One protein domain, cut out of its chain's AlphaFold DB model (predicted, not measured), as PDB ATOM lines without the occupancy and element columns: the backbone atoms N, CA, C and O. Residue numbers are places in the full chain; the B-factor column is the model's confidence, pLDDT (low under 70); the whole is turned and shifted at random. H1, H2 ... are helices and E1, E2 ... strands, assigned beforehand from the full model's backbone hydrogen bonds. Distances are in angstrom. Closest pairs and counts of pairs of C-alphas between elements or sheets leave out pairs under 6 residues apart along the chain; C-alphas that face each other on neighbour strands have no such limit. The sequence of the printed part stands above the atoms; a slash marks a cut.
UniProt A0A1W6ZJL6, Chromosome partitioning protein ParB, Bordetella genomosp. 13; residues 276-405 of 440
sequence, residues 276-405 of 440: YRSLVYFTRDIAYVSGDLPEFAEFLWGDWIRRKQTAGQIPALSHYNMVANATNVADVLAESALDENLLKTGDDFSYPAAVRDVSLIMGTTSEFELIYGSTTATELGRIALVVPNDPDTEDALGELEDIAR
ATOM      1  N   TYR A 276     -16.598   0.149  -5.133       97.88
ATOM      2  CA  TYR A 276     -15.439   0.728  -5.818       97.88
ATOM      3  C   TYR A 276     -14.927   1.950  -5.058       97.88
ATOM      4  O   TYR A 276     -13.720   2.150  -4.983       97.88
ATOM      5  N   ARG A 277     -15.814   2.721  -4.416       98.00
ATOM      6  CA  ARG A 277     -15.414   3.811  -3.517       98.00
ATOM      7  C   ARG A 277     -14.671   3.294  -2.282       98.00
ATOM      8  O   ARG A 277     -13.737   3.964  -1.838       98.00
ATOM      9  N   SER A 278     -15.052   2.127  -1.746       98.06
ATOM     10  CA  SER A 278     -14.256   1.401  -0.739       98.06
ATOM     11  C   SER A 278     -12.889   0.997  -1.294       98.06
ATOM     12  O   SER A 278     -11.870   1.251  -0.665       98.06
ATOM     13  N   LEU A 279     -12.849   0.373  -2.474       98.31
ATOM     14  CA  LEU A 279     -11.608  -0.097  -3.094       98.31
ATOM     15  C   LEU A 279     -10.606   1.037  -3.326       98.31
ATOM     16  O   LEU A 279      -9.464   0.917  -2.901       98.31
ATOM     17  N   VAL A 280     -11.044   2.151  -3.920       98.12
ATOM     18  CA  VAL A 280     -10.187   3.320  -4.173       98.12
ATOM     19  C   VAL A 280      -9.648   3.917  -2.874       98.12
ATOM     20  O   VAL A 280      -8.494   4.313  -2.817       98.12
ATOM     21  N   TYR A 281     -10.424   3.923  -1.787       98.00
ATOM     22  CA  TYR A 281      -9.918   4.411  -0.499       98.00
ATOM     23  C   TYR A 281      -8.649   3.677  -0.037       98.00
ATOM     24  O   TYR A 281      -7.771   4.297   0.572       98.00
ATOM     25  N   PHE A 282      -8.564   2.373  -0.320       98.31
ATOM     26  CA  PHE A 282      -7.420   1.536   0.030       98.31
ATOM     27  C   PHE A 282      -6.286   1.583  -0.992       98.31
ATOM     28  O   PHE A 282      -5.232   1.049  -0.687       98.31
ATOM     29  N   THR A 283      -6.455   2.224  -2.154       98.38
ATOM     30  CA  THR A 283      -5.353   2.475  -3.105       98.38
ATOM     31  C   THR A 283      -4.662   3.815  -2.859       98.38
ATOM     32  O   THR A 283      -3.695   4.156  -3.537       98.38
ATOM     33  N   ARG A 284      -5.144   4.604  -1.899       97.38
ATOM     34  CA  ARG A 284      -4.526   5.871  -1.508       97.38
ATOM     35  C   ARG A 284      -3.161   5.648  -0.874       97.38
ATOM     36  O   ARG A 284      -3.000   4.708  -0.106       97.38
ATOM     37  N   ASP A 285      -2.226   6.526  -1.214       96.94
ATOM     38  CA  ASP A 285      -0.799   6.463  -0.882       96.94
ATOM     39  C   ASP A 285      -0.061   5.273  -1.540       96.94
ATOM     40  O   ASP A 285       1.143   5.129  -1.394       96.94
ATOM     41  N   ILE A 286      -0.770   4.476  -2.353       97.88
ATOM     42  CA  ILE A 286      -0.216   3.385  -3.171       97.88
ATOM     43  C   ILE A 286      -0.274   3.755  -4.660       97.88
ATOM     44  O   ILE A 286       0.668   3.561  -5.419       97.88
ATOM     45  N   ALA A 287      -1.412   4.283  -5.107       97.38
ATOM     46  CA  ALA A 287      -1.696   4.568  -6.510       97.38
ATOM     47  C   ALA A 287      -2.056   6.032  -6.773       97.38
ATOM     48  O   ALA A 287      -1.993   6.486  -7.917       97.38
ATOM     49  N   TYR A 288      -2.446   6.771  -5.734       97.56
ATOM     50  CA  TYR A 288      -2.671   8.210  -5.796       97.56
ATOM     51  C   TYR A 288      -2.457   8.863  -4.424       97.56
ATOM     52  O   TYR A 288      -2.685   8.221  -3.399       97.56
ATOM     53  N   VAL A 289      -2.061  10.136  -4.398       94.38
ATOM     54  CA  VAL A 289      -1.939  10.929  -3.161       94.38
ATOM     55  C   VAL A 289      -3.219  11.716  -2.888       94.38
ATOM     56  O   VAL A 289      -3.771  12.330  -3.802       94.38
ATOM     57  N   SER A 290      -3.687  11.749  -1.635       80.56
ATOM     58  CA  SER A 290      -4.732  12.701  -1.230       80.56
ATOM     59  C   SER A 290      -4.112  14.070  -0.956       80.56
ATOM     60  O   SER A 290      -3.289  14.203  -0.055       80.56
ATOM     61  N   GLY A 291      -4.505  15.078  -1.728       80.31
ATOM     62  CA  GLY A 291      -4.065  16.467  -1.584       80.31
ATOM     63  C   GLY A 291      -5.126  17.411  -2.139       80.31
ATOM     64  O   GLY A 291      -6.314  17.136  -1.986       80.31
ATOM     65  N   ASP A 292      -4.706  18.467  -2.839       81.69
ATOM     66  CA  ASP A 292      -5.593  19.380  -3.580       81.69
ATOM     67  C   ASP A 292      -6.181  18.688  -4.829       81.69
ATOM     68  O   ASP A 292      -5.883  19.044  -5.972       81.69
ATOM     69  N   LEU A 293      -6.970  17.636  -4.611       89.06
ATOM     70  CA  LEU A 293      -7.647  16.893  -5.664       89.06
ATOM     71  C   LEU A 293      -8.980  17.560  -6.033       89.06
ATOM     72  O   LEU A 293      -9.606  18.206  -5.192       89.06
ATOM     73  N   PRO A 294      -9.456  17.374  -7.275       88.62
ATOM     74  CA  PRO A 294     -10.819  17.722  -7.652       88.62
ATOM     75  C   PRO A 294     -11.867  17.065  -6.745       88.62
ATOM     76  O   PRO A 294     -11.675  15.946  -6.264       88.62
ATOM     77  N   GLU A 295     -13.014  17.731  -6.594       89.06
ATOM     78  CA  GLU A 295     -14.178  17.180  -5.895       89.06
ATOM     79  C   GLU A 295     -14.535  15.785  -6.426       89.06
ATOM     80  O   GLU A 295     -14.502  15.522  -7.634       89.06
ATOM     81  N   PHE A 296     -14.877  14.883  -5.507       93.25
ATOM     82  CA  PHE A 296     -15.214  13.486  -5.791       93.25
ATOM     83  C   PHE A 296     -14.102  12.646  -6.449       93.25
ATOM     84  O   PHE A 296     -14.421  11.608  -7.032       93.25
ATOM     85  N   ALA A 297     -12.820  13.023  -6.350       94.31
ATOM     86  CA  ALA A 297     -11.699  12.313  -6.985       94.31
ATOM     87  C   ALA A 297     -11.753  10.778  -6.847       94.31
ATOM     88  O   ALA A 297     -11.560  10.061  -7.831       94.31
ATOM     89  N   GLU A 298     -12.089  10.246  -5.668       95.62
ATOM     90  CA  GLU A 298     -12.211   8.798  -5.486       95.62
ATOM     91  C   GLU A 298     -13.387   8.163  -6.238       95.62
ATOM     92  O   GLU A 298     -13.291   7.013  -6.668       95.62
ATOM     93  N   PHE A 299     -14.498   8.879  -6.423       96.06
ATOM     94  CA  PHE A 299     -15.590   8.414  -7.282       96.06
ATOM     95  C   PHE A 299     -15.205   8.471  -8.759       96.06
ATOM     96  O   PHE A 299     -15.585   7.573  -9.512       96.06
ATOM     97  N   LEU A 300     -14.415   9.467  -9.175       96.12
ATOM     98  CA  LEU A 300     -13.907   9.561 -10.549       96.12
ATOM     99  C   LEU A 300     -12.988   8.375 -10.872       96.12
ATOM    100  O   LEU A 300     -13.177   7.698 -11.886       96.12
ATOM    101  N   TRP A 301     -12.058   8.053  -9.966       97.75
ATOM    102  CA  TRP A 301     -11.266   6.823 -10.044       97.75
ATOM    103  C   TRP A 301     -12.152   5.573 -10.023       97.75
ATOM    104  O   TRP A 301     -11.967   4.671 -10.841       97.75
ATOM    105  N   GLY A 302     -13.158   5.532  -9.148       96.94
ATOM    106  CA  GLY A 302     -14.106   4.424  -9.054       96.94
ATOM    107  C   GLY A 302     -14.887   4.174 -10.348       96.94
ATOM    108  O   GLY A 302     -15.087   3.019 -10.732       96.94
ATOM    109  N   ASP A 303     -15.325   5.220 -11.054       96.25
ATOM    110  CA  ASP A 303     -15.949   5.089 -12.377       96.25
ATOM    111  C   ASP A 303     -14.956   4.551 -13.412       96.25
ATOM    112  O   ASP A 303     -15.265   3.610 -14.149       96.25
ATOM    113  N   TRP A 304     -13.742   5.099 -13.450       97.38
ATOM    114  CA  TRP A 304     -12.718   4.641 -14.384       97.38
ATOM    115  C   TRP A 304     -12.379   3.162 -14.183       97.38
ATOM    116  O   TRP A 304     -12.342   2.412 -15.160       97.38
ATOM    117  N   ILE A 305     -12.241   2.698 -12.936       97.75
ATOM    118  CA  ILE A 305     -12.005   1.281 -12.618       97.75
ATOM    119  C   ILE A 305     -13.158   0.408 -13.134       97.75
ATOM    120  O   ILE A 305     -12.906  -0.626 -13.758       97.75
ATOM    121  N   ARG A 306     -14.421   0.828 -12.970       96.75
ATOM    122  CA  ARG A 306     -15.581   0.115 -13.547       96.75
ATOM    123  C   ARG A 306     -15.489   0.003 -15.070       96.75
ATOM    124  O   ARG A 306     -15.787  -1.054 -15.633       96.75
ATOM    125  N   ARG A 307     -15.039   1.059 -15.756       95.94
ATOM    126  CA  ARG A 307     -14.827   1.038 -17.214       95.94
ATOM    127  C   ARG A 307     -13.692   0.094 -17.614       95.94
ATOM    128  O   ARG A 307     -13.862  -0.674 -18.560       95.94
ATOM    129  N   LYS A 308     -12.575   0.081 -16.878       97.38
ATOM    130  CA  LYS A 308     -11.465  -0.869 -17.095       97.38
ATOM    131  C   LYS A 308     -11.903  -2.316 -16.871       97.38
ATOM    132  O   LYS A 308     -11.570  -3.189 -17.671       97.38
ATOM    133  N   GLN A 309     -12.727  -2.560 -15.857       96.75
ATOM    134  CA  GLN A 309     -13.325  -3.868 -15.601       96.75
ATOM    135  C   GLN A 309     -14.296  -4.296 -16.710       96.75
ATOM    136  O   GLN A 309     -14.264  -5.443 -17.151       96.75
ATOM    137  N   THR A 310     -15.128  -3.382 -17.216       95.88
ATOM    138  CA  THR A 310     -16.034  -3.646 -18.352       95.88
ATOM    139  C   THR A 310     -15.254  -3.974 -19.629       95.88
ATOM    140  O   THR A 310     -15.663  -4.830 -20.409       95.88
ATOM    141  N   ALA A 311     -14.095  -3.341 -19.820       96.62
ATOM    142  CA  ALA A 311     -13.173  -3.624 -20.916       96.62
ATOM    143  C   ALA A 311     -12.333  -4.906 -20.715       96.62
ATOM    144  O   ALA A 311     -11.514  -5.229 -21.574       96.62
ATOM    145  N   GLY A 312     -12.502  -5.627 -19.598       96.00
ATOM    146  CA  GLY A 312     -11.753  -6.849 -19.291       96.00
ATOM    147  C   GLY A 312     -10.286  -6.619 -18.915       96.00
ATOM    148  O   GLY A 312      -9.489  -7.549 -18.990       96.00
ATOM    149  N   GLN A 313      -9.913  -5.392 -18.536       95.56
ATOM    150  CA  GLN A 313      -8.541  -5.032 -18.151       95.56
ATOM    151  C   GLN A 313      -8.260  -5.271 -16.660       95.56
ATOM    152  O   GLN A 313      -7.103  -5.351 -16.263       95.56
ATOM    153  N   ILE A 314      -9.313  -5.399 -15.851       94.38
ATOM    154  CA  ILE A 314      -9.268  -5.761 -14.430       94.38
ATOM    155  C   ILE A 314     -10.368  -6.809 -14.194       94.38
ATOM    156  O   ILE A 314     -11.446  -6.679 -14.789       94.38
ATOM    157  N   PRO A 315     -10.146  -7.837 -13.358       95.75
ATOM    158  CA  PRO A 315     -11.209  -8.741 -12.927       95.75
ATOM    159  C   PRO A 315     -12.410  -8.006 -12.305       95.75
ATOM    160  O   PRO A 315     -12.286  -6.926 -11.728       95.75
ATOM    161  N   ALA A 316     -13.600  -8.603 -12.407       95.56
ATOM    162  CA  ALA A 316     -14.777  -8.118 -11.685       95.56
ATOM    163  C   ALA A 316     -14.559  -8.198 -10.166       95.56
ATOM    164  O   ALA A 316     -13.897  -9.120  -9.700       95.56
ATOM    165  N   LEU A 317     -15.183  -7.317  -9.373       95.69
ATOM    166  CA  LEU A 317     -15.038  -7.361  -7.906       95.69
ATOM    167  C   LEU A 317     -15.502  -8.687  -7.281       95.69
ATOM    168  O   LEU A 317     -15.088  -9.020  -6.177       95.69
ATOM    169  N   SER A 318     -16.354  -9.454  -7.970       95.94
ATOM    170  CA  SER A 318     -16.768 -10.802  -7.556       95.94
ATOM    171  C   SER A 318     -15.673 -11.862  -7.702       95.94
ATOM    172  O   SER A 318     -15.863 -12.984  -7.246       95.94
ATOM    173  N   HIS A 319     -14.569 -11.545  -8.380       97.44
ATOM    174  CA  HIS A 319     -13.376 -12.388  -8.432       97.44
ATOM    175  C   HIS A 319     -12.640 -12.409  -7.089       97.44
ATOM    176  O   HIS A 319     -12.025 -13.417  -6.756       97.44
ATOM    177  N   TYR A 320     -12.735 -11.311  -6.332       98.38
ATOM    178  CA  TYR A 320     -12.009 -11.111  -5.090       98.38
ATOM    179  C   TYR A 320     -12.902 -11.330  -3.855       98.38
ATOM    180  O   TYR A 320     -14.068 -10.924  -3.802       98.38
ATOM    181  N   ASN A 321     -12.319 -11.903  -2.809       97.50
ATOM    182  CA  ASN A 321     -12.839 -12.031  -1.459       97.50
ATOM    183  C   ASN A 321     -12.753 -10.674  -0.742       97.50
ATOM    184  O   ASN A 321     -11.857 -10.441   0.058       97.50
ATOM    185  N   MET A 322     -13.684  -9.761  -1.032       97.00
ATOM    186  CA  MET A 322     -13.702  -8.418  -0.413       97.00
ATOM    187  C   MET A 322     -14.729  -8.261   0.715       97.00
ATOM    188  O   MET A 322     -14.746  -7.243   1.398       97.00
ATOM    189  N   VAL A 323     -15.629  -9.232   0.890       96.62
ATOM    190  CA  VAL A 323     -16.687  -9.172   1.908       96.62
ATOM    191  C   VAL A 323     -16.345 -10.151   3.024       96.62
ATOM    192  O   VAL A 323     -16.539 -11.363   2.889       96.62
ATOM    193  N   ALA A 324     -15.822  -9.606   4.119       96.75
ATOM    194  CA  ALA A 324     -15.456 -10.378   5.296       96.75
ATOM    195  C   ALA A 324     -16.676 -10.810   6.114       96.75
ATOM    196  O   ALA A 324     -17.643 -10.071   6.288       96.75
ATOM    197  N   ASN A 325     -16.596 -12.028   6.632       95.50
ATOM    198  CA  ASN A 325     -17.472 -12.618   7.628       95.50
ATOM    199  C   ASN A 325     -16.623 -13.442   8.611       95.50
ATOM    200  O   ASN A 325     -15.437 -13.686   8.382       95.50
ATOM    201  N   ALA A 326     -17.243 -13.913   9.694       91.31
ATOM    202  CA  ALA A 326     -16.562 -14.634  10.770       91.31
ATOM    203  C   ALA A 326     -15.793 -15.903  10.339       91.31
ATOM    204  O   ALA A 326     -14.999 -16.419  11.118       91.31
ATOM    205  N   THR A 327     -16.031 -16.433   9.133       93.69
ATOM    206  CA  THR A 327     -15.409 -17.676   8.644       93.69
ATOM    207  C   THR A 327     -14.342 -17.475   7.573       93.69
ATOM    208  O   THR A 327     -13.568 -18.398   7.348       93.69
ATOM    209  N   ASN A 328     -14.276 -16.305   6.925       95.69
ATOM    210  CA  ASN A 328     -13.372 -16.055   5.792       95.69
ATOM    211  C   ASN A 328     -12.461 -14.830   5.976       95.69
ATOM    212  O   ASN A 328     -11.782 -14.445   5.031       95.69
ATOM    213  N   VAL A 329     -12.452 -14.191   7.153       95.44
ATOM    214  CA  VAL A 329     -11.661 -12.967   7.381       95.44
ATOM    215  C   VAL A 329     -10.170 -13.165   7.067       95.44
ATOM    216  O   VAL A 329      -9.549 -12.277   6.493       95.44
ATOM    217  N   ALA A 330      -9.622 -14.353   7.345       94.69
ATOM    218  CA  ALA A 330      -8.244 -14.702   7.004       94.69
ATOM    219  C   ALA A 330      -8.008 -14.761   5.483       94.69
ATOM    220  O   ALA A 330      -7.008 -14.234   5.010       94.69
ATOM    221  N   ASP A 331      -8.943 -15.327   4.714       97.06
ATOM    222  CA  ASP A 331      -8.853 -15.381   3.246       97.06
ATOM    223  C   ASP A 331      -9.003 -13.983   2.621       97.06
ATOM    224  O   ASP A 331      -8.370 -13.657   1.621       97.06
ATOM    225  N   VAL A 332      -9.842 -13.131   3.219       97.94
ATOM    226  CA  VAL A 332     -10.036 -11.735   2.792       97.94
ATOM    227  C   VAL A 332      -8.772 -10.906   3.013       97.94
ATOM    228  O   VAL A 332      -8.463 -10.044   2.192       97.94
ATOM    229  N   LEU A 333      -8.049 -11.169   4.104       97.56
ATOM    230  CA  LEU A 333      -6.825 -10.467   4.494       97.56
ATOM    231  C   LEU A 333      -5.538 -11.152   4.012       97.56
ATOM    232  O   LEU A 333      -4.457 -10.683   4.364       97.56
ATOM    233  N   ALA A 334      -5.627 -12.228   3.224       97.88
ATOM    234  CA  ALA A 334      -4.446 -12.938   2.748       97.88
ATOM    235  C   ALA A 334      -3.499 -11.996   1.980       97.88
ATOM    236  O   ALA A 334      -3.933 -11.189   1.150       97.88
ATOM    237  N   GLU A 335      -2.208 -12.095   2.292       96.94
ATOM    238  CA  GLU A 335      -1.173 -11.191   1.792       96.94
ATOM    239  C   GLU A 335      -1.092 -11.213   0.264       96.94
ATOM    240  O   GLU A 335      -1.095 -12.273  -0.362       96.94
ATOM    241  N   SER A 336      -0.982 -10.033  -0.336       98.25
ATOM    242  CA  SER A 336      -0.769  -9.851  -1.767       98.25
ATOM    243  C   SER A 336       0.033  -8.576  -1.983       98.25
ATOM    244  O   SER A 336      -0.323  -7.534  -1.438       98.25
ATOM    245  N   ALA A 337       1.073  -8.651  -2.810       97.75
ATOM    246  CA  ALA A 337       2.024  -7.564  -3.013       97.75
ATOM    247  C   ALA A 337       2.485  -7.468  -4.478       97.75
ATOM    248  O   ALA A 337       2.110  -8.278  -5.337       97.75
ATOM    249  N   LEU A 338       3.289  -6.447  -4.768       97.56
ATOM    250  CA  LEU A 338       4.082  -6.341  -5.991       97.56
ATOM    251  C   LEU A 338       5.556  -6.391  -5.593       97.56
ATOM    252  O   LEU A 338       5.936  -5.779  -4.601       97.56
ATOM    253  N   ASP A 339       6.382  -7.102  -6.357       95.00
ATOM    254  CA  ASP A 339       7.830  -7.037  -6.169       95.00
ATOM    255  C   ASP A 339       8.434  -5.743  -6.754       95.00
ATOM    256  O   ASP A 339       7.752  -4.932  -7.388       95.00
ATOM    257  N   GLU A 340       9.748  -5.573  -6.595       92.00
ATOM    258  CA  GLU A 340      10.519  -4.433  -7.118       92.00
ATOM    259  C   GLU A 340      10.449  -4.254  -8.652       92.00
ATOM    260  O   GLU A 340      10.893  -3.235  -9.178       92.00
ATOM    261  N   ASN A 341       9.915  -5.237  -9.387       94.88
ATOM    262  CA  ASN A 341       9.703  -5.213 -10.836       94.88
ATOM    263  C   ASN A 341       8.210  -5.131 -11.207       94.88
ATOM    264  O   ASN A 341       7.852  -5.339 -12.371       94.88
ATOM    265  N   LEU A 342       7.341  -4.824 -10.237       96.75
ATOM    266  CA  LEU A 342       5.881  -4.796 -10.356       96.75
ATOM    267  C   LEU A 342       5.260  -6.144 -10.753       96.75
ATOM    268  O   LEU A 342       4.168  -6.191 -11.332       96.75
ATOM    269  N   LEU A 343       5.934  -7.256 -10.458       97.06
ATOM    270  CA  LEU A 343       5.357  -8.584 -10.622       97.06
ATOM    271  C   LEU A 343       4.482  -8.910  -9.415       97.06
ATOM    272  O   LEU A 343       4.861  -8.695  -8.267       97.06
ATOM    273  N   LYS A 344       3.297  -9.454  -9.692       97.56
ATOM    274  CA  LYS A 344       2.338  -9.865  -8.666       97.56
ATOM    275  C   LYS A 344       2.902 -11.014  -7.831       97.56
ATOM    276  O   LYS A 344       3.379 -12.005  -8.387       97.56
ATOM    277  N   THR A 345       2.784 -10.900  -6.515       97.75
ATOM    278  CA  THR A 345       3.144 -11.935  -5.542       97.75
ATOM    279  C   THR A 345       2.037 -12.090  -4.494       97.75
ATOM    280  O   THR A 345       1.168 -11.224  -4.351       97.75
ATOM    281  N   GLY A 346       2.058 -13.210  -3.766       97.50
ATOM    282  CA  GLY A 346       1.056 -13.532  -2.747       97.50
ATOM    283  C   GLY A 346      -0.239 -14.108  -3.327       97.50
ATOM    284  O   GLY A 346      -0.227 -14.743  -4.382       97.50
ATOM    285  N   ASP A 347      -1.336 -13.935  -2.597       98.31
ATOM    286  CA  ASP A 347      -2.667 -14.395  -2.980       98.31
ATOM    287  C   ASP A 347      -3.226 -13.596  -4.175       98.31
ATOM    288  O   ASP A 347      -2.875 -12.438  -4.405       98.31
ATOM    289  N   ASP A 348      -4.096 -14.222  -4.965       98.12
ATOM    290  CA  ASP A 348      -4.704 -13.606  -6.154       98.12
ATOM    291  C   ASP A 348      -6.186 -13.261  -5.972       98.12
ATOM    292  O   ASP A 348      -6.791 -12.629  -6.839       98.12
ATOM    293  N   PHE A 349      -6.778 -13.658  -4.849       98.31
ATOM    294  CA  PHE A 349      -8.211 -13.573  -4.607       98.31
ATOM    295  C   PHE A 349      -8.555 -12.679  -3.420       98.31
ATOM    296  O   PHE A 349      -9.712 -12.315  -3.276       98.31
ATOM    297  N   SER A 350      -7.615 -12.310  -2.563       98.62
ATOM    298  CA  SER A 350      -7.866 -11.520  -1.362       98.62
ATOM    299  C   SER A 350      -8.280 -10.075  -1.671       98.62
ATOM    300  O   SER A 350      -8.207  -9.593  -2.807       98.62
ATOM    301  N   TYR A 351      -8.725  -9.336  -0.654       98.62
ATOM    302  CA  TYR A 351      -8.963  -7.903  -0.816       98.62
ATOM    303  C   TYR A 351      -7.631  -7.159  -1.085       98.62
ATOM    304  O   TYR A 351      -7.585  -6.379  -2.041       98.62
ATOM    305  N   PRO A 352      -6.502  -7.451  -0.406       98.75
ATOM    306  CA  PRO A 352      -5.193  -6.960  -0.845       98.75
ATOM    307  C   PRO A 352      -4.868  -7.246  -2.320       98.75
ATOM    308  O   PRO A 352      -4.303  -6.380  -2.981       98.75
ATOM    309  N   ALA A 353      -5.292  -8.384  -2.887       98.69
ATOM    310  CA  ALA A 353      -5.133  -8.658  -4.321       98.69
ATOM    311  C   ALA A 353      -5.954  -7.712  -5.214       98.69
ATOM    312  O   ALA A 353      -5.459  -7.253  -6.247       98.69
ATOM    313  N   ALA A 354      -7.173  -7.348  -4.801       98.69
ATOM    314  CA  ALA A 354      -7.968  -6.333  -5.492       98.69
ATOM    315  C   ALA A 354      -7.288  -4.954  -5.451       98.69
ATOM    316  O   ALA A 354      -7.230  -4.265  -6.472       98.69
ATOM    317  N   VAL A 355      -6.759  -4.559  -4.284       98.75
ATOM    318  CA  VAL A 355      -6.029  -3.292  -4.116       98.75
ATOM    319  C   VAL A 355      -4.761  -3.300  -4.964       98.75
ATOM    320  O   VAL A 355      -4.565  -2.376  -5.744       98.75
ATOM    321  N   ARG A 356      -3.960  -4.371  -4.909       98.56
ATOM    322  CA  ARG A 356      -2.760  -4.579  -5.734       98.56
ATOM    323  C   ARG A 356      -3.055  -4.390  -7.219       98.56
ATOM    324  O   ARG A 356      -2.383  -3.615  -7.895       98.56
ATOM    325  N   ASP A 357      -4.042  -5.114  -7.737       98.56
ATOM    326  CA  ASP A 357      -4.341  -5.146  -9.167       98.56
ATOM    327  C   ASP A 357      -4.831  -3.787  -9.682       98.56
ATOM    328  O   ASP A 357      -4.432  -3.348 -10.766       98.56
ATOM    329  N   VAL A 358      -5.663  -3.101  -8.894       98.50
ATOM    330  CA  VAL A 358      -6.133  -1.747  -9.205       98.50
ATOM    331  C   VAL A 358      -5.007  -0.724  -9.076       98.50
ATOM    332  O   VAL A 358      -4.854   0.124  -9.955       98.50
ATOM    333  N   SER A 359      -4.185  -0.817  -8.034       98.50
ATOM    334  CA  SER A 359      -3.040   0.071  -7.850       98.50
ATOM    335  C   SER A 359      -2.029  -0.063  -8.983       98.50
ATOM    336  O   SER A 359      -1.552   0.947  -9.489       98.50
ATOM    337  N   LEU A 360      -1.769  -1.283  -9.465       98.38
ATOM    338  CA  LEU A 360      -0.879  -1.522 -10.599       98.38
ATOM    339  C   LEU A 360      -1.379  -0.833 -11.873       98.38
ATOM    340  O   LEU A 360      -0.616  -0.137 -12.543       98.38
ATOM    341  N   ILE A 361      -2.654  -0.998 -12.236       97.94
ATOM    342  CA  ILE A 361      -3.182  -0.379 -13.461       97.94
ATOM    343  C   ILE A 361      -3.329   1.143 -13.331       97.94
ATOM    344  O   ILE A 361      -3.074   1.849 -14.304       97.94
ATOM    345  N   MET A 362      -3.691   1.665 -12.154       98.31
ATOM    346  CA  MET A 362      -3.681   3.108 -11.881       98.31
ATOM    347  C   MET A 362      -2.258   3.669 -11.993       98.31
ATOM    348  O   MET A 362      -2.021   4.632 -12.719       98.31
ATOM    349  N   GLY A 363      -1.297   3.020 -11.339       97.62
ATOM    350  CA  GLY A 363       0.089   3.461 -11.250       97.62
ATOM    351  C   GLY A 363       0.872   3.373 -12.557       97.62
ATOM    352  O   GLY A 363       1.796   4.153 -12.778       97.62
ATOM    353  N   THR A 364       0.476   2.480 -13.466       97.06
ATOM    354  CA  THR A 364       1.083   2.322 -14.802       97.06
ATOM    355  C   THR A 364       0.320   3.042 -15.916       97.06
ATOM    356  O   THR A 364       0.789   3.077 -17.058       97.06
ATOM    357  N   THR A 365      -0.848   3.629 -15.624       96.75
ATOM    358  CA  THR A 365      -1.604   4.374 -16.637       96.75
ATOM    359  C   THR A 365      -0.876   5.651 -17.050       96.75
ATOM    360  O   THR A 365      -0.088   6.215 -16.291       96.75
ATOM    361  N   SER A 366      -1.131   6.114 -18.276       96.88
ATOM    362  CA  SER A 366      -0.525   7.352 -18.771       96.88
ATOM    363  C   SER A 366      -0.941   8.534 -17.900       96.88
ATOM    364  O   SER A 366      -2.110   8.668 -17.550       96.88
ATOM    365  N   GLU A 367      -0.008   9.445 -17.624       96.50
ATOM    366  CA  GLU A 367      -0.309  10.703 -16.932       96.50
ATOM    367  C   GLU A 367      -1.401  11.539 -17.632       96.50
ATOM    368  O   GLU A 367      -2.131  12.273 -16.969       96.50
ATOM    369  N   PHE A 368      -1.560  11.373 -18.952       97.19
ATOM    370  CA  PHE A 368      -2.563  12.055 -19.776       97.19
ATOM    371  C   PHE A 368      -3.835  11.227 -20.018       97.19
ATOM    372  O   PHE A 368      -4.700  11.658 -20.781       97.19
ATOM    373  N   GLU A 369      -3.954  10.033 -19.425       97.44
ATOM    374  CA  GLU A 369      -5.185   9.241 -19.510       97.44
ATOM    375  C   GLU A 369      -6.343  10.055 -18.924       97.44
ATOM    376  O   GLU A 369      -6.258  10.560 -17.804       97.44
ATOM    377  N   LEU A 370      -7.440  10.156 -19.675       97.25
ATOM    378  CA  LEU A 370      -8.662  10.799 -19.205       97.25
ATOM    379  C   LEU A 370      -9.409   9.847 -18.264       97.25
ATOM    380  O   LEU A 370     -10.011   8.850 -18.688       97.25
ATOM    381  N   ILE A 371      -9.376  10.165 -16.972       96.75
ATOM    382  CA  ILE A 371     -10.025   9.374 -15.927       96.75
ATOM    383  C   ILE A 371     -11.514   9.685 -15.868       96.75
ATOM    384  O   ILE A 371     -12.327   8.768 -15.779       96.75
ATOM    385  N   TYR A 372     -11.897  10.953 -15.997       94.31
ATOM    386  CA  TYR A 372     -13.302  11.336 -16.051       94.31
ATOM    387  C   TYR A 372     -13.483  12.664 -16.778       94.31
ATOM    388  O   TYR A 372     -12.860  13.658 -16.420       94.31
ATOM    389  N   GLY A 373     -14.337  12.694 -17.805       92.69
ATOM    390  CA  GLY A 373     -14.499  13.882 -18.644       92.69
ATOM    391  C   GLY A 373     -13.154  14.340 -19.218       92.69
ATOM    392  O   GLY A 373     -12.530  13.610 -19.987       92.69
ATOM    393  N   SER A 374     -12.714  15.540 -18.837       93.94
ATOM    394  CA  SER A 374     -11.407  16.101 -19.199       93.94
ATOM    395  C   SER A 374     -10.323  15.919 -18.134       93.94
ATOM    396  O   SER A 374      -9.186  16.299 -18.390       93.94
ATOM    397  N   THR A 375     -10.655  15.382 -16.959       95.50
ATOM    398  CA  THR A 375      -9.716  15.244 -15.846       95.50
ATOM    399  C   THR A 375      -8.761  14.082 -16.092       95.50
ATOM    400  O   THR A 375      -9.178  12.945 -16.342       95.50
ATOM    401  N   THR A 376      -7.470  14.380 -16.026       97.56
ATOM    402  CA  THR A 376      -6.366  13.451 -16.272       97.56
ATOM    403  C   THR A 376      -5.966  12.667 -15.023       97.56
ATOM    404  O   THR A 376      -6.313  13.027 -13.898       97.56
ATOM    405  N   ALA A 377      -5.188  11.599 -15.204       97.25
ATOM    406  CA  ALA A 377      -4.662  10.806 -14.093       97.25
ATOM    407  C   ALA A 377      -3.781  11.636 -13.144       97.25
ATOM    408  O   ALA A 377      -3.886  11.501 -11.926       97.25
ATOM    409  N   THR A 378      -2.947  12.529 -13.686       95.62
ATOM    410  CA  THR A 378      -2.105  13.423 -12.874       95.62
ATOM    411  C   THR A 378      -2.924  14.434 -12.079       95.62
ATOM    412  O   THR A 378      -2.612  14.681 -10.918       95.62
ATOM    413  N   GLU A 379      -3.993  14.989 -12.656       96.06
ATOM    414  CA  GLU A 379      -4.905  15.888 -11.927       96.06
ATOM    415  C   GLU A 379      -5.659  15.173 -10.798       96.06
ATOM    416  O   GLU A 379      -6.094  15.824  -9.855       96.06
ATOM    417  N   LEU A 380      -5.769  13.842 -10.855       96.50
ATOM    418  CA  LEU A 380      -6.298  13.013  -9.769       96.50
ATOM    419  C   LEU A 380      -5.210  12.386  -8.886       96.50
ATOM    420  O   LEU A 380      -5.458  11.376  -8.223       96.50
ATOM    421  N   GLY A 381      -4.012  12.973  -8.879       96.50
ATOM    422  CA  GLY A 381      -2.956  12.649  -7.926       96.50
ATOM    423  C   GLY A 381      -2.254  11.318  -8.163       96.50
ATOM    424  O   GLY A 381      -1.671  10.799  -7.216       96.50
ATOM    425  N   ARG A 382      -2.309  10.748  -9.377       97.25
ATOM    426  CA  ARG A 382      -1.662   9.463  -9.704       97.25
ATOM    427  C   ARG A 382      -0.211   9.411  -9.209       97.25
ATOM    428  O   ARG A 382       0.609  10.240  -9.604       97.25
ATOM    429  N   ILE A 383       0.110   8.362  -8.457       97.12
ATOM    430  CA  ILE A 383       1.482   7.947  -8.156       97.12
ATOM    431  C   ILE A 383       1.980   7.104  -9.330       97.12
ATOM    432  O   ILE A 383       1.326   6.148  -9.745       97.12
ATOM    433  N   ALA A 384       3.115   7.478  -9.914       97.50
ATOM    434  CA  ALA A 384       3.708   6.718 -11.004       97.50
ATOM    435  C   ALA A 384       4.507   5.540 -10.443       97.50
ATOM    436  O   ALA A 384       5.531   5.762  -9.815       97.50
ATOM    437  N   LEU A 385       4.080   4.305 -10.720       97.38
ATOM    438  CA  LEU A 385       4.862   3.123 -10.352       97.38
ATOM    439  C   LEU A 385       5.951   2.904 -11.408       97.38
ATOM    440  O   LEU A 385       5.671   2.478 -12.533       97.38
ATOM    441  N   VAL A 386       7.185   3.255 -11.058       96.12
ATOM    442  CA  VAL A 386       8.361   3.259 -11.932       96.12
ATOM    443  C   VAL A 386       9.384   2.263 -11.403       96.12
ATOM    444  O   VAL A 386       9.672   2.209 -10.216       96.12
ATOM    445  N   VAL A 387       9.972   1.473 -12.298       92.62
ATOM    446  CA  VAL A 387      10.990   0.481 -11.935       92.62
ATOM    447  C   VAL A 387      12.247   0.605 -12.791       92.62
ATOM    448  O   VAL A 387      12.151   0.994 -13.963       92.62
ATOM    449  N   PRO A 388      13.424   0.217 -12.260       88.31
ATOM    450  CA  PRO A 388      13.681  -0.214 -10.873       88.31
ATOM    451  C   PRO A 388      14.174   0.929  -9.953       88.31
ATOM    452  O   PRO A 388      14.782   1.884 -10.438       88.31
ATOM    453  N   ASN A 389      14.036   0.751  -8.630       85.69
ATOM    454  CA  ASN A 389      14.583   1.611  -7.555       85.69
ATOM    455  C   ASN A 389      14.067   3.065  -7.540       85.69
ATOM    456  O   ASN A 389      14.852   4.013  -7.423       85.69
ATOM    457  N   ASP A 390      12.761   3.248  -7.717       95.06
ATOM    458  CA  ASP A 390      12.112   4.545  -7.544       95.06
ATOM    459  C   ASP A 390      11.570   4.675  -6.105       95.06
ATOM    460  O   ASP A 390      10.781   3.823  -5.696       95.06
ATOM    461  N   PRO A 391      11.964   5.703  -5.328       94.50
ATOM    462  CA  PRO A 391      11.560   5.828  -3.926       94.50
ATOM    463  C   PRO A 391      10.048   5.945  -3.711       94.50
ATOM    464  O   PRO A 391       9.527   5.349  -2.777       94.50
ATOM    465  N   ASP A 392       9.340   6.672  -4.583       94.38
ATOM    466  CA  ASP A 392       7.884   6.830  -4.466       94.38
ATOM    467  C   ASP A 392       7.179   5.491  -4.745       94.38
ATOM    468  O   ASP A 392       6.165   5.161  -4.130       94.38
ATOM    469  N   THR A 393       7.745   4.688  -5.651       97.31
ATOM    470  CA  THR A 393       7.303   3.313  -5.897       97.31
ATOM    471  C   THR A 393       7.588   2.419  -4.693       97.31
ATOM    472  O   THR A 393       6.691   1.701  -4.273       97.31
ATOM    473  N   GLU A 394       8.786   2.467  -4.104       96.56
ATOM    474  CA  GLU A 394       9.124   1.695  -2.895       96.56
ATOM    475  C   GLU A 394       8.180   2.017  -1.724       96.56
ATOM    476  O   GLU A 394       7.655   1.093  -1.100       96.56
ATOM    477  N   ASP A 395       7.899   3.302  -1.481       96.81
ATOM    478  CA  ASP A 395       6.944   3.748  -0.461       96.81
ATOM    479  C   ASP A 395       5.532   3.200  -0.753       96.81
ATOM    480  O   ASP A 395       4.896   2.616   0.127       96.81
ATOM    481  N   ALA A 396       5.064   3.290  -2.003       97.62
ATOM    482  CA  ALA A 396       3.768   2.749  -2.414       97.62
ATOM    483  C   ALA A 396       3.662   1.223  -2.239       97.62
ATOM    484  O   ALA A 396       2.607   0.712  -1.850       97.62
ATOM    485  N   LEU A 397       4.734   0.478  -2.529       97.19
ATOM    486  CA  LEU A 397       4.767  -0.973  -2.329       97.19
ATOM    487  C   LEU A 397       4.722  -1.333  -0.838       97.19
ATOM    488  O   LEU A 397       3.984  -2.244  -0.464       97.19
ATOM    489  N   GLY A 398       5.428  -0.581   0.009       96.88
ATOM    490  CA  GLY A 398       5.345  -0.731   1.463       96.88
ATOM    491  C   GLY A 398       3.938  -0.456   2.003       96.88
ATOM    492  O   GLY A 398       3.409  -1.245   2.784       96.88
ATOM    493  N   GLU A 399       3.283   0.609   1.533       97.50
ATOM    494  CA  GLU A 399       1.896   0.911   1.913       97.50
ATOM    495  C   GLU A 399       0.927  -0.206   1.494       97.50
ATOM    496  O   GLU A 399       0.024  -0.555   2.257       97.50
ATOM    497  N   LEU A 400       1.129  -0.821   0.320       97.94
ATOM    498  CA  LEU A 400       0.337  -1.970  -0.136       97.94
ATOM    499  C   LEU A 400       0.482  -3.187   0.783       97.94
ATOM    500  O   LEU A 400      -0.517  -3.847   1.065       97.94
ATOM    501  N   GLU A 401       1.690  -3.488   1.254       95.75
ATOM    502  CA  GLU A 401       1.915  -4.575   2.216       95.75
ATOM    503  C   GLU A 401       1.268  -4.265   3.577       95.75
ATOM    504  O   GLU A 401       0.728  -5.146   4.253       95.75
ATOM    505  N   ASP A 402       1.237  -2.988   3.953       96.19
ATOM    506  CA  ASP A 402       0.781  -2.544   5.264       96.19
ATOM    507  C   ASP A 402      -0.743  -2.496   5.421       96.19
ATOM    508  O   ASP A 402      -1.236  -2.574   6.552       96.19
ATOM    509  N   ILE A 403      -1.528  -2.420   4.337       96.75
ATOM    510  CA  ILE A 403      -2.989  -2.229   4.434       96.75
ATOM    511  C   ILE A 403      -3.713  -3.339   5.212       96.75
ATOM    512  O   ILE A 403      -4.714  -3.047   5.872       96.75
ATOM    513  N   ALA A 404      -3.237  -4.585   5.143       96.31
ATOM    514  CA  ALA A 404      -3.854  -5.754   5.785       96.31
ATOM    515  C   ALA A 404      -3.109  -6.224   7.042       96.31
ATOM    516  O   ALA A 404      -3.512  -7.200   7.675       96.31
ATOM    517  N   ARG A 405      -2.049  -5.510   7.421       95.38
ATOM    518  CA  ARG A 405      -1.197  -5.845   8.555       95.38
ATOM    519  C   ARG A 405      -1.947  -5.718   9.884       95.38
ATOM    520  O   ARG A 405      -2.698  -4.764  10.085       95.38
TER     521      ARG A 405
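AT A GLANCE: This is residues 276 to 405 of the 440 residues of the protein "Chromosome partitioning protein ParB" of Bordetella genomosp. 13 (UniProt A0A1W6ZJL6). One helix, H4, runs through the middle of the domain; H1 and H2 lie to one side of it, each set crosswise to it, and H5 with the small hairpin E1-E2 lies toward the other. Three long stretches without a named element join these parts, while H3 and E3 lie far out. The printed part has 130 residues, with five named helices and three named strands in the order H1 H2 H3 E1 E2 H4 E3 H5; E1 and E2 form a two-stranded antiparallel sheet. The class is mostly helix, though only 59 residues are in named elements. The whole is compact, with a radius of gyration of the C-alphas of 14.1 A and spans of 44 by 32 by 26 A.

HOW THE PARTS SIT: H1, residues 276 to 281, touches H2, residues 297 to 310, at a steep tilt of 50 degrees, opposite ways; the closest C-alphas are those of Tyr 276 and Gly 302, 5.1 A apart. H1 only just touches H4, residues 351 to 364, with 3 pairs of C-alphas within 8 A; the two are about perpendicular, at 78 degrees. H2 and H4 are close but not clearly touching, the C-alphas of Ile 305 and Val 358 being closest at 7.4 A. H3, residues 329 to 332, is also close but not clearly touching to H4, at 5.4 A between the C-alphas of Val 332 and Tyr 351. E1, residues 336 to 338, and E2, residues 344 to 346, are an antiparallel hairpin, with N 337 and O 345 within hydrogen-bond range at 3.0 A. The closest C-alphas of E1 and H4 are those of Ser 336 and Ala 353, 5.2 A apart. E3, residues 370 to 372, pairs with no named strand; its Ile 371 has its C-alpha 5.7 A from that of Trp 304 in H2, their closest pair. H5, residues 391 to 402, only just touches H4, with 3 pairs within 8 A, at a shallow tilt of 15 degrees, opposite ways. In H1, H2, H4 and H5 every O i to N i+4 pair is within hydrogen-bond range; H3 is too short for one.

IN THESE COORDINATES: H1 begins at C-alpha 276, (-15.439, 0.728, -5.818). H2 is 20.1 A long, H4 20.0 A and H5 16.5 A. H4 begins at C-alpha 351, (-8.963, -7.903, -0.816), and H5 ends at C-alpha 402, (0.781, -2.544, 5.264).

THE WHOLE: The C-alphas farthest apart are those of Thr 327 and Ser 374, 44.0 A. The printed part has no cut. The links H1 to H2, H2 to H3 and E3 to H5 are long. The mean pLDDT of the printed part is 96.0, and no printed residue is under 70.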